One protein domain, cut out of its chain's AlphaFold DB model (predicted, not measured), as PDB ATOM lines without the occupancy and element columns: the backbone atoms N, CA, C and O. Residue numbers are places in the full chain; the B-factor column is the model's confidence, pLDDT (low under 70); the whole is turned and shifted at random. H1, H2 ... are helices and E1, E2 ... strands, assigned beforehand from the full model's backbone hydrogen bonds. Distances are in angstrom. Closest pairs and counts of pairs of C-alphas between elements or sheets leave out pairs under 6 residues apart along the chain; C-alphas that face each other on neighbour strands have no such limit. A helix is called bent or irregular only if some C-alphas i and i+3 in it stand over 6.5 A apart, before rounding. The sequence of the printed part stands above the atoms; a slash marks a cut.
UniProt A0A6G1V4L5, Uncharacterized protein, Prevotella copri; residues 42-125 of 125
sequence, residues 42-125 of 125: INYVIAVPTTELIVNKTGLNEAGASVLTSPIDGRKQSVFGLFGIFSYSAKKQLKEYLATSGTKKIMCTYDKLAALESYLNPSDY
ATOM      1  N   ILE A  42      59.953  93.442  28.662       95.88
ATOM      2  CA  ILE A  42      61.349  93.479  28.199       95.88
ATOM      3  C   ILE A  42      61.849  94.918  28.283       95.88
ATOM      4  O   ILE A  42      61.101  95.847  27.972       95.88
ATOM      5  N   ASN A  43      63.085  95.143  28.719       97.25
ATOM      6  CA  ASN A  43      63.623  96.499  28.706       97.25
ATOM      7  C   ASN A  43      63.727  96.995  27.257       97.25
ATOM      8  O   ASN A  43      64.098  96.239  26.374       97.25
ATOM      9  N   TYR A  44      63.360  98.247  26.991       97.56
ATOM     10  CA  TYR A  44      63.355  98.779  25.625       97.56
ATOM     11  C   TYR A  44      63.919 100.195  25.585       97.56
ATOM     12  O   TYR A  44      63.489 101.059  26.354       97.56
ATOM     13  N   VAL A  45      64.820 100.437  24.631       97.31
ATOM     14  CA  VAL A  45      65.152 101.779  24.144       97.31
ATOM     15  C   VAL A  45      64.409 102.000  22.829       97.31
ATOM     16  O   VAL A  45      64.629 101.304  21.842       97.31
ATOM     17  N   ILE A  46      63.499 102.968  22.816       96.75
ATOM     18  CA  ILE A  46      62.687 103.340  21.659       96.75
ATOM     19  C   ILE A  46      63.228 104.667  21.129       96.75
ATOM     20  O   ILE A  46      62.851 105.744  21.596       96.75
ATOM     21  N   ALA A  47      64.128 104.579  20.156       96.62
ATOM     22  CA  ALA A  47      64.696 105.752  19.514       96.62
ATOM     23  C   ALA A  47      63.726 106.316  18.459       96.62
ATOM     24  O   ALA A  47      63.252 105.587  17.581       96.62
ATOM     25  N   VAL A  48      63.416 107.608  18.543       96.75
ATOM     26  CA  VAL A  48      62.446 108.297  17.679       96.75
ATOM     27  C   VAL A  48      63.063 109.526  17.000       96.75
ATOM     28  O   VAL A  48      64.023 110.096  17.516       96.75
ATOM     29  N   PRO A  49      62.528 109.966  15.845       96.12
ATOM     30  CA  PRO A  49      63.097 111.090  15.102       96.12
ATOM     31  C   PRO A  49      62.874 112.455  15.751       96.12
ATOM     32  O   PRO A  49      63.699 113.343  15.563       96.12
ATOM     33  N   THR A  50      61.767 112.650  16.472       96.06
ATOM     34  CA  THR A  50      61.361 113.979  16.944       96.06
ATOM     35  C   THR A  50      60.961 113.985  18.410       96.06
ATOM     36  O   THR A  50      60.512 112.978  18.968       96.06
ATOM     37  N   THR A  51      61.111 115.153  19.029       96.44
ATOM     38  CA  THR A  51      60.725 115.424  20.415       96.44
ATOM     39  C   THR A  51      59.222 115.289  20.614       96.44
ATOM     40  O   THR A  51      58.781 114.703  21.599       96.44
ATOM     41  N   GLU A  52      58.429 115.726  19.635       96.00
ATOM     42  CA  GLU A  52      56.964 115.720  19.681       96.00
ATOM     43  C   GLU A  52      56.413 114.306  19.853       96.00
ATOM     44  O   GLU A  52      55.398 114.120  20.515       96.00
ATOM     45  N   LEU A  53      57.071 113.281  19.301       94.81
ATOM     46  CA  LEU A  53      56.639 111.895  19.492       94.81
ATOM     47  C   LEU A  53      56.760 111.445  20.949       94.81
ATOM     48  O   LEU A  53      55.918 110.675  21.411       94.81
ATOM     49  N   ILE A  54      57.782 111.917  21.664       96.75
ATOM     50  CA  ILE A  54      57.959 111.624  23.088       96.75
ATOM     51  C   ILE A  54      56.934 112.427  23.882       96.75
ATOM     52  O   ILE A  54      56.153 111.823  24.609       96.75
ATOM     53  N   VAL A  55      56.858 113.746  23.662       97.00
ATOM     54  CA  VAL A  55      55.901 114.657  24.321       97.00
ATOM     55  C   VAL A  55      54.459 114.154  24.174       97.00
ATOM     56  O   VAL A  55      53.757 113.989  25.165       97.00
ATOM     57  N   ASN A  56      54.030 113.795  22.960       94.50
ATOM     58  CA  ASN A  56      52.677 113.293  22.687       94.50
ATOM     59  C   ASN A  56      52.363 111.955  23.368       94.50
ATOM     60  O   ASN A  56      51.195 111.585  23.493       94.50
ATOM     61  N   LYS A  57      53.385 111.180  23.748       93.94
ATOM     62  CA  LYS A  57      53.202 109.899  24.437       93.94
ATOM     63  C   LYS A  57      53.298 110.032  25.941       93.94
ATOM     64  O   LYS A  57      52.524 109.376  26.624       93.94
ATOM     65  N   THR A  58      54.221 110.843  26.441       96.06
ATOM     66  CA  THR A  58      54.541 110.939  27.868       96.06
ATOM     67  C   THR A  58      53.903 112.132  28.565       96.06
ATOM     68  O   THR A  58      53.840 112.126  29.793       96.06
ATOM     69  N   GLY A  59      53.445 113.141  27.819       95.94
ATOM     70  CA  GLY A  59      52.978 114.418  28.365       95.94
ATOM     71  C   GLY A  59      54.092 115.259  29.000       95.94
ATOM     72  O   GLY A  59      53.800 116.208  29.719       95.94
ATOM     73  N   LEU A  60      55.358 114.892  28.784       95.75
ATOM     74  CA  LEU A  60      56.511 115.599  29.336       95.75
ATOM     75  C   LEU A  60      56.840 116.838  28.501       95.75
ATOM     76  O   LEU A  60      56.807 116.771  27.278       95.75
ATOM     77  N   ASN A  61      57.259 117.920  29.157       93.94
ATOM     78  CA  ASN A  61      57.782 119.124  28.490       93.94
ATOM     79  C   ASN A  61      59.321 119.180  28.481       93.94
ATOM     80  O   ASN A  61      59.915 119.993  27.781       93.94
ATOM     81  N   GLU A  62      59.970 118.304  29.246       94.62
ATOM     82  CA  GLU A  62      61.422 118.154  29.342       94.62
ATOM     83  C   GLU A  62      61.786 116.690  29.636       94.62
ATOM     84  O   GLU A  62      60.906 115.854  29.856       94.62
ATOM     85  N   ALA A  63      63.077 116.353  29.615       96.12
ATOM     86  CA  ALA A  63      63.517 114.991  29.899       96.12
ATOM     87  C   ALA A  63      63.170 114.571  31.338       96.12
ATOM     88  O   ALA A  63      63.420 115.319  32.281       96.12
ATOM     89  N   GLY A  64      62.644 113.357  31.511       96.69
ATOM     90  CA  GLY A  64      62.229 112.854  32.819       96.69
ATOM     91  C   GLY A  64      61.392 111.580  32.754       96.69
ATOM     92  O   GLY A  64      61.185 110.999  31.687       96.69
ATOM     93  N   ALA A  65      60.909 111.133  33.913       96.88
ATOM     94  CA  ALA A  65      60.039 109.966  34.027       96.88
ATOM     95  C   ALA A  65      58.553 110.351  33.933       96.88
ATOM     96  O   ALA A  65      58.117 111.348  34.503       96.88
ATOM     97  N   SER A  66      57.765 109.524  33.253       97.38
ATOM     98  CA  SER A  66      56.304 109.605  33.185       97.38
ATOM     99  C   SER A  66      55.696 108.210  33.337       97.38
ATOM    100  O   SER A  66      56.383 107.198  33.182       97.38
ATOM    101  N   VAL A  67      54.402 108.137  33.643       97.19
ATOM    102  CA  VAL A  67      53.660 106.876  33.744       97.19
ATOM    103  C   VAL A  67      52.588 106.843  32.667       97.19
ATOM    104  O   VAL A  67      51.680 107.668  32.652       97.19
ATOM    105  N   LEU A  68      52.683 105.857  31.781       96.38
ATOM    106  CA  LEU A  68      51.719 105.624  30.716       96.38
ATOM    107  C   LEU A  68      50.684 104.596  31.147       96.38
ATOM    108  O   LEU A  68      51.023 103.613  31.804       96.38
ATOM    109  N   THR A  69      49.445 104.775  30.700       96.31
ATOM    110  CA  THR A  69      48.366 103.798  30.877       96.31
ATOM    111  C   THR A  69      48.091 103.102  29.551       96.31
ATOM    112  O   THR A  69      47.894 103.751  28.523       96.31
ATOM    113  N   SER A  70      48.087 101.774  29.566       92.25
ATOM    114  CA  SER A  70      47.782 100.949  28.403       92.25
ATOM    115  C   SER A  70      46.330 101.170  27.976       92.25
ATOM    116  O   SER A  70      45.422 101.000  28.792       92.25
ATOM    117  N   PRO A  71      46.071 101.488  26.695       87.56
ATOM    118  CA  PRO A  71      44.713 101.666  26.186       87.56
ATOM    119  C   PRO A  71      43.970 100.336  25.980       87.56
ATOM    120  O   PRO A  71      42.835 100.346  25.515       87.56
ATOM    121  N   ILE A  72      44.624  99.195  26.231       86.12
ATOM    122  CA  ILE A  72      44.061  97.857  26.010       86.12
ATOM    123  C   ILE A  72      43.504  97.289  27.317       86.12
ATOM    124  O   ILE A  72      42.401  96.758  27.336       86.12
ATOM    125  N   ASP A  73      44.268  97.405  28.401       89.38
ATOM    126  CA  ASP A  73      44.018  96.701  29.664       89.38
ATOM    127  C   ASP A  73      44.248  97.577  30.908       89.38
ATOM    128  O   ASP A  73      44.198  97.083  32.032       89.38
ATOM    129  N   GLY A  74      44.520  98.875  30.737       92.75
ATOM    130  CA  GLY A  74      44.697  99.813  31.847       92.75
ATOM    131  C   GLY A  74      45.991  99.634  32.648       92.75
ATOM    132  O   GLY A  74      46.198 100.353  33.628       92.75
ATOM    133  N   ARG A  75      46.889  98.717  32.251       93.50
ATOM    134  CA  ARG A  75      48.187  98.537  32.918       93.50
ATOM    135  C   ARG A  75      49.005  99.823  32.870       93.50
ATOM    136  O   ARG A  75      49.040 100.509  31.850       93.50
ATOM    137  N   LYS A  76      49.696 100.129  33.966       95.88
ATOM    138  CA  LYS A  76      50.593 101.283  34.059       95.88
ATOM    139  C   LYS A  76      52.028 100.874  33.749       95.88
ATOM    140  O   LYS A  76      52.480  99.835  34.218       95.88
ATOM    141  N   GLN A  77      52.744 101.710  33.008       96.50
ATOM    142  CA  GLN A  77      54.155 101.529  32.695       96.50
ATOM    143  C   GLN A  77      54.919 102.824  32.949       96.50
ATOM    144  O   GLN A  77      54.575 103.866  32.398       96.50
ATOM    145  N   SER A  78      55.993 102.742  33.731       97.25
ATOM    146  CA  SER A  78      56.922 103.858  33.904       97.25
ATOM    147  C   SER A  78      57.858 103.960  32.697       97.25
ATOM    148  O   SER A  78      58.463 102.961  32.298       97.25
ATOM    149  N   VAL A  79      57.989 105.149  32.115       97.94
ATOM    150  CA  VAL A  79      58.783 105.425  30.909       97.94
ATOM    151  C   VAL A  79      59.636 106.660  31.141       97.94
ATOM    152  O   VAL A  79      59.133 107.678  31.608       97.94
ATOM    153  N   PHE A  80      60.909 106.595  30.772       98.12
ATOM    154  CA  PHE A  80      61.795 107.750  30.775       98.12
ATOM    155  C   PHE A  80      61.863 108.373  29.378       98.12
ATOM    156  O   PHE A  80      62.263 107.712  28.420       98.12
ATOM    157  N   GLY A  81      61.465 109.636  29.247       97.81
ATOM    158  CA  GLY A  81      61.638 110.420  28.028       97.81
ATOM    159  C   GLY A  81      62.962 111.175  28.068       97.81
ATOM    160  O   GLY A  81      63.156 112.008  28.945       97.81
ATOM    161  N   LEU A  82      63.862 110.922  27.119       97.12
ATOM    162  CA  LEU A  82      65.147 111.609  26.996       97.12
ATOM    163  C   LEU A  82      65.214 112.397  25.682       97.12
ATOM    164  O   LEU A  82      65.453 111.839  24.613       97.12
ATOM    165  N   PHE A  83      65.016 113.708  25.772       96.06
ATOM    166  CA  PHE A  83      65.020 114.616  24.629       96.06
ATOM    167  C   PHE A  83      65.449 116.028  25.033       96.06
ATOM    168  O   PHE A  83      65.552 116.337  26.219       96.06
ATOM    169  N   GLY A  84      65.729 116.884  24.047       91.75
ATOM    170  CA  GLY A  84      66.164 118.257  24.304       91.75
ATOM    171  C   GLY A  84      67.560 118.321  24.932       91.75
ATOM    172  O   GLY A  84      68.493 117.659  24.473       91.75
ATOM    173  N   ILE A  85      67.738 119.142  25.965       88.75
ATOM    174  CA  ILE A  85      69.036 119.312  26.628       88.75
ATOM    175  C   ILE A  85      69.243 118.177  27.632       88.75
ATOM    176  O   ILE A  85      68.477 118.029  28.580       88.75
ATOM    177  N   PHE A  86      70.328 117.409  27.477       89.69
ATOM    178  CA  PHE A  86      70.694 116.373  28.447       89.69
ATOM    179  C   PHE A  86      71.453 116.978  29.636       89.69
ATOM    180  O   PHE A  86      72.663 116.800  29.811       89.69
ATOM    181  N   SER A  87      70.717 117.769  30.409       91.69
ATOM    182  CA  SER A  87      71.206 118.530  31.553       91.69
ATOM    183  C   SER A  87      71.687 117.622  32.691       91.69
ATOM    184  O   SER A  87      71.446 116.413  32.723       91.69
ATOM    185  N   TYR A  88      72.360 118.218  33.677       92.88
ATOM    186  CA  TYR A  88      72.745 117.509  34.897       92.88
ATOM    187  C   TYR A  88      71.532 116.925  35.645       92.88
ATOM    188  O   TYR A  88      71.594 115.787  36.111       92.88
ATOM    189  N   SER A  89      70.415 117.661  35.708       92.94
ATOM    190  CA  SER A  89      69.178 117.178  36.331       92.94
ATOM    191  C   SER A  89      68.610 115.967  35.591       92.94
ATOM    192  O   SER A  89      68.311 114.962  36.231       92.94
ATOM    193  N   ALA A  90      68.559 116.007  34.256       94.19
ATOM    194  CA  ALA A  90      68.095 114.885  33.443       94.19
ATOM    195  C   ALA A  90      68.972 113.634  33.633       94.19
ATOM    196  O   ALA A  90      68.457 112.526  33.760       94.19
ATOM    197  N   LYS A  91      70.300 113.799  33.728       95.06
ATOM    198  CA  LYS A  91      71.232 112.696  34.034       95.06
ATOM    199  C   LYS A  91      70.975 112.090  35.410       95.06
ATOM    200  O   LYS A  91      71.005 110.870  35.554       95.06
ATOM    201  N   LYS A  92      70.734 112.928  36.423       96.06
ATOM    202  CA  LYS A  92      70.411 112.472  37.781       96.06
ATOM    203  C   LYS A  92      69.104 111.674  37.790       96.06
ATOM    204  O   LYS A  92      69.104 110.543  38.265       96.06
ATOM    205  N   GLN A  93      68.046 112.211  37.184       96.44
ATOM    206  CA  GLN A  93      66.753 111.528  37.086       96.44
ATOM    207  C   GLN A  93      66.844 110.217  36.296       96.44
ATOM    208  O   GLN A  93      66.204 109.240  36.669       96.44
ATOM    209  N   LEU A  94      67.659 110.162  35.236       97.12
ATOM    210  CA  LEU A  94      67.892 108.922  34.494       97.12
ATOM    211  C   LEU A  94      68.520 107.854  35.397       97.12
ATOM    212  O   LEU A  94      68.040 106.727  35.425       97.12
ATOM    213  N   LYS A  95      69.556 108.198  36.170       96.56
ATOM    214  CA  LYS A  95      70.183 107.255  37.113       96.56
ATOM    215  C   LYS A  95      69.192 106.762  38.169       96.56
ATOM    216  O   LYS A  95      69.149 105.568  38.446       96.56
ATOM    217  N   GLU A  96      68.384 107.662  38.723       97.25
ATOM    218  CA  GLU A  96      67.334 107.318  39.690       97.25
ATOM    219  C   GLU A  96      66.285 106.388  39.068       97.25
ATOM    220  O   GLU A  96      65.932 105.371  39.663       97.25
ATOM    221  N   TYR A  97      65.846 106.676  37.840       97.75
ATOM    222  CA  TYR A  97      64.925 105.828  37.087       97.75
ATOM    223  C   TYR A  97      65.505 104.430  36.843       97.75
ATOM    224  O   TYR A  97      64.816 103.434  37.062       97.75
ATOM    225  N   LEU A  98      66.770 104.337  36.429       96.62
ATOM    226  CA  LEU A  98      67.453 103.063  36.180       96.62
ATOM    227  C   LEU A  98      67.619 102.228  37.455       96.62
ATOM    228  O   LEU A  98      67.523 101.007  37.383       96.62
ATOM    229  N   ALA A  99      67.787 102.872  38.613       96.06
ATOM    230  CA  ALA A  99      67.899 102.204  39.909       96.06
ATOM    231  C   ALA A  99      66.567 101.640  40.448       96.06
ATOM    232  O   ALA A  99      66.569 100.880  41.415       96.06
ATOM    233  N   THR A 100      65.423 101.998  39.853       95.50
ATOM    234  CA  THR A 100      64.125 101.424  40.249       95.50
ATOM    235  C   THR A 100      64.047  99.928  39.925       95.50
ATOM    236  O   THR A 100      64.772  99.420  39.069       95.50
ATOM    237  N   SER A 101      63.130  99.189  40.549       92.50
ATOM    238  CA  SER A 101      62.841  97.798  40.170       92.50
ATOM    239  C   SER A 101      61.927  97.712  38.935       92.50
ATOM    240  O   SER A 101      61.342  98.705  38.499       92.50
ATOM    241  N   GLY A 102      61.832  96.527  38.326       93.12
ATOM    242  CA  GLY A 102      60.941  96.257  37.191       93.12
ATOM    243  C   GLY A 102      61.485  96.670  35.819       93.12
ATOM    244  O   GLY A 102      62.624  97.119  35.684       93.12
ATOM    245  N   THR A 103      60.656  96.504  34.789       95.75
ATOM    246  CA  THR A 103      61.027  96.702  33.380       95.75
ATOM    247  C   THR A 103      61.238  98.175  33.035       95.75
ATOM    248  O   THR A 103      60.376  99.018  33.295       95.75
ATOM    249  N   LYS A 104      62.368  98.478  32.399       97.44
ATOM    250  CA  LYS A 104      62.794  99.823  32.015       97.44
ATOM    251  C   LYS A 104      62.402 100.139  30.577       97.44
ATOM    252  O   LYS A 104      62.715  99.399  29.652       97.44
ATOM    253  N   LYS A 105      61.742 101.275  30.379       97.88
ATOM    254  CA  LYS A 105      61.311 101.778  29.073       97.88
ATOM    255  C   LYS A 105      61.870 103.170  28.888       97.88
ATOM    256  O   LYS A 105      61.565 104.065  29.671       97.88
ATOM    257  N   ILE A 106      62.671 103.358  27.856       98.00
ATOM    258  CA  ILE A 106      63.306 104.638  27.574       98.00
ATOM    259  C   ILE A 106      62.913 105.036  26.162       98.00
ATOM    260  O   ILE A 106      63.147 104.290  25.219       98.00
ATOM    261  N   MET A 107      62.292 106.199  26.011       98.00
ATOM    262  CA  MET A 107      62.066 106.817  24.710       98.00
ATOM    263  C   MET A 107      63.065 107.954  24.551       98.00
ATOM    264  O   MET A 107      63.128 108.825  25.416       98.00
ATOM    265  N   CYS A 108      63.836 107.971  23.469       97.44
ATOM    266  CA  CYS A 108      64.823 109.024  23.248       97.44
ATOM    267  C   CYS A 108      64.849 109.498  21.800       97.44
ATOM    268  O   CYS A 108      64.507 108.746  20.889       97.44
ATOM    269  N   THR A 109      65.267 110.739  21.571       97.69
ATOM    270  CA  THR A 109      65.583 111.177  20.208       97.69
ATOM    271  C   THR A 109      66.887 110.534  19.727       97.69
ATOM    272  O   THR A 109      67.728 110.142  20.543       97.69
ATOM    273  N   TYR A 110      67.063 110.377  18.410       96.62
ATOM    274  CA  TYR A 110      68.240 109.692  17.849       96.62
ATOM    275  C   TYR A 110      69.575 110.284  18.321       96.62
ATOM    276  O   TYR A 110      70.500 109.542  18.646       96.62
ATOM    277  N   ASP A 111      69.659 111.609  18.441       95.12
ATOM    278  CA  ASP A 111      70.848 112.333  18.903       95.12
ATOM    279  C   ASP A 111      71.215 112.048  20.372       95.12
ATOM    280  O   ASP A 111      72.317 112.372  20.814       95.12
ATOM    281  N   LYS A 112      70.316 111.427  21.144       94.50
ATOM    282  CA  LYS A 112      70.554 111.045  22.542       94.50
ATOM    283  C   LYS A 112      71.015 109.611  22.724       94.50
ATOM    284  O   LYS A 112      71.444 109.275  23.825       94.50
ATOM    285  N   LEU A 113      70.985 108.790  21.676       93.25
ATOM    286  CA  LEU A 113      71.315 107.371  21.780       93.25
ATOM    287  C   LEU A 113      72.758 107.146  22.258       93.25
ATOM    288  O   LEU A 113      72.969 106.412  23.217       93.25
ATOM    289  N   ALA A 114      73.729 107.859  21.676       92.12
ATOM    290  CA  ALA A 114      75.137 107.766  22.077       92.12
ATOM    291  C   ALA A 114      75.365 108.208  23.532       92.12
ATOM    292  O   ALA A 114      76.156 107.623  24.266       92.12
ATOM    293  N   ALA A 115      74.646 109.240  23.983       91.25
ATOM    294  CA  ALA A 115      74.744 109.675  25.370       91.25
ATOM    295  C   ALA A 115      74.129 108.640  26.322       91.25
ATOM    296  O   ALA A 115      74.683 108.400  27.391       91.25
ATOM    297  N   LEU A 116      73.009 108.027  25.931       93.00
ATOM    298  CA  LEU A 116      72.315 107.000  26.700       93.00
ATOM    299  C   LEU A 116      73.147 105.717  26.841       93.00
ATOM    300  O   LEU A 116      73.148 105.128  27.916       93.00
ATOM    301  N   GLU A 117      73.901 105.334  25.809       92.88
ATOM    302  CA  GLU A 117      74.799 104.169  25.822       92.88
ATOM    303  C   GLU A 117      75.774 104.196  27.011       92.88
ATOM    304  O   GLU A 117      76.003 103.172  27.641       92.88
ATOM    305  N   SER A 118      76.254 105.376  27.421       92.88
ATOM    306  CA  SER A 118      77.147 105.513  28.586       92.88
ATOM    307  C   SER A 118      76.498 105.222  29.954       92.88
ATOM    308  O   SER A 118      77.201 105.165  30.963       92.88
ATOM    309  N   TYR A 119      75.172 105.054  30.008       94.38
ATOM    310  CA  TYR A 119      74.408 104.758  31.230       94.38
ATOM    311  C   TYR A 119      73.807 103.353  31.233       94.38
ATOM    312  O   TYR A 119      73.310 102.922  32.274       94.38
ATOM    313  N   LEU A 120      73.800 102.667  30.091       94.88
ATOM    314  CA  LEU A 120      73.149 101.374  29.927       94.88
ATOM    315  C   LEU A 120      74.182 100.285  29.663       94.88
ATOM    316  O   LEU A 120      75.211 100.517  29.041       94.88
ATOM    317  N   ASN A 121      73.861  99.066  30.080       93.31
ATOM    318  CA  ASN A 121      74.489  97.872  29.544       93.31
ATOM    319  C   ASN A 121      73.618  97.370  28.378       93.31
ATOM    320  O   ASN A 121      72.485  96.951  28.628       93.31
ATOM    321  N   PRO A 122      74.096  97.395  27.117       88.94
ATOM    322  CA  PRO A 122      73.290  96.999  25.962       88.94
ATOM    323  C   PRO A 122      72.747  95.570  26.024       88.94
ATOM    324  O   PRO A 122      71.759  95.283  25.373       88.94
ATOM    325  N   SER A 123      73.361  94.674  26.806       90.31
ATOM    326  CA  SER A 123      72.869  93.294  26.948       90.31
ATOM    327  C   SER A 123      71.575  93.191  27.763       90.31
ATOM    328  O   SER A 123      70.907  92.159  27.714       90.31
ATOM    329  N   ASP A 124      71.224  94.242  28.510       90.12
ATOM    330  CA  ASP A 124      70.024  94.284  29.345       90.12
ATOM    331  C   ASP A 124      68.780  94.775  28.577       90.12
ATOM    332  O   ASP A 124      67.696  94.787  29.166       90.12
ATOM    333  N   TYR A 125      68.926  95.193  27.309       89.50
ATOM    334  CA  TYR A 125      67.907  95.824  26.449       89.50
ATOM    335  C   TYR A 125      67.830  95.144  25.072       89.50
ATOM    336  O   TYR A 125      66.708  95.041  24.531       89.50
TER     337      TYR A 125
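What this domain is: This is residues 42 to 125 of the 125 residues of an uncharacterized protein of Prevotella copri (UniProt A0A6G1V4L5). A strongly twisted sheet of four strands is the middle of three layers, with H2 and H3 over one face and H1 over the other. E2 and E3 form a hairpin whose turn, residues 70 to 75, sticks out from the body. The printed part has 84 residues, with three named helices and four named strands in the order E1 H1 E2 E3 H2 E4 H3; the class is mixed, helices and strands. The sheet's order is E1 E4 E3 E2, mixed. The whole is compact, with a radius of gyration of the C-alphas of 12.1 A and spans of 34 by 27 by 21 A.

Where its parts are: The inner strands are E4, residues 105 to 109, and E3, residues 76 to 82, 19.2 A from first to last C-alpha. The edge strands are E1, residues 44 to 48, beginning at C-alpha 44, (63.355, 98.779, 25.625), and E2, residues 64 to 69, 16.7 A. The helices are H1, residues 51 to 58, H2, residues 88 to 99, 16.8 A, and H3, residues 110 to 117, ending at C-alpha 117, (74.799, 104.169, 25.822). H3 is irregular: C-alphas 111 and 114 are 7.0 A apart.

How they stand to each other: E4 is parallel to E1, with N 46 and O 106 2.8 A apart, and to E3, with N 80 and O 105 2.8 A apart, both within hydrogen-bond range. The hairpin E2 and E3 is antiparallel, with N 66 and O 79 within range at 2.8 A. E3, H2 and E4 form a strand-helix-strand unit, two parallel neighbour strands with a helix between, its crossover right-handed. H2 is over E3 and E2 at a height over the sheet of 8.6 A; its closest C-alphas to E2 are Ala 90 and Gly 64, 6.2 A. H3, on the same face but apart from H2, is over E4 at 8.3 A; its closest C-alphas to E1 are Tyr 110 and Ala 47, 5.6 A. H1, on the opposite face, is over E4 at 8.0 A; its closest C-alphas to E2 are Thr 58 and Ser 66, 5.8 A. Every O i to N i+4 pair is within hydrogen-bond range in H1 and H2, and 2 of 4 in H3.

The domain as a whole: The two C-alphas farthest apart are those of Ile 72 and Tyr 88, 35.9 A. The printed part has no cut, and no link is long. Mean pLDDT of the printed part is 94.9, and no printed residue is under 70.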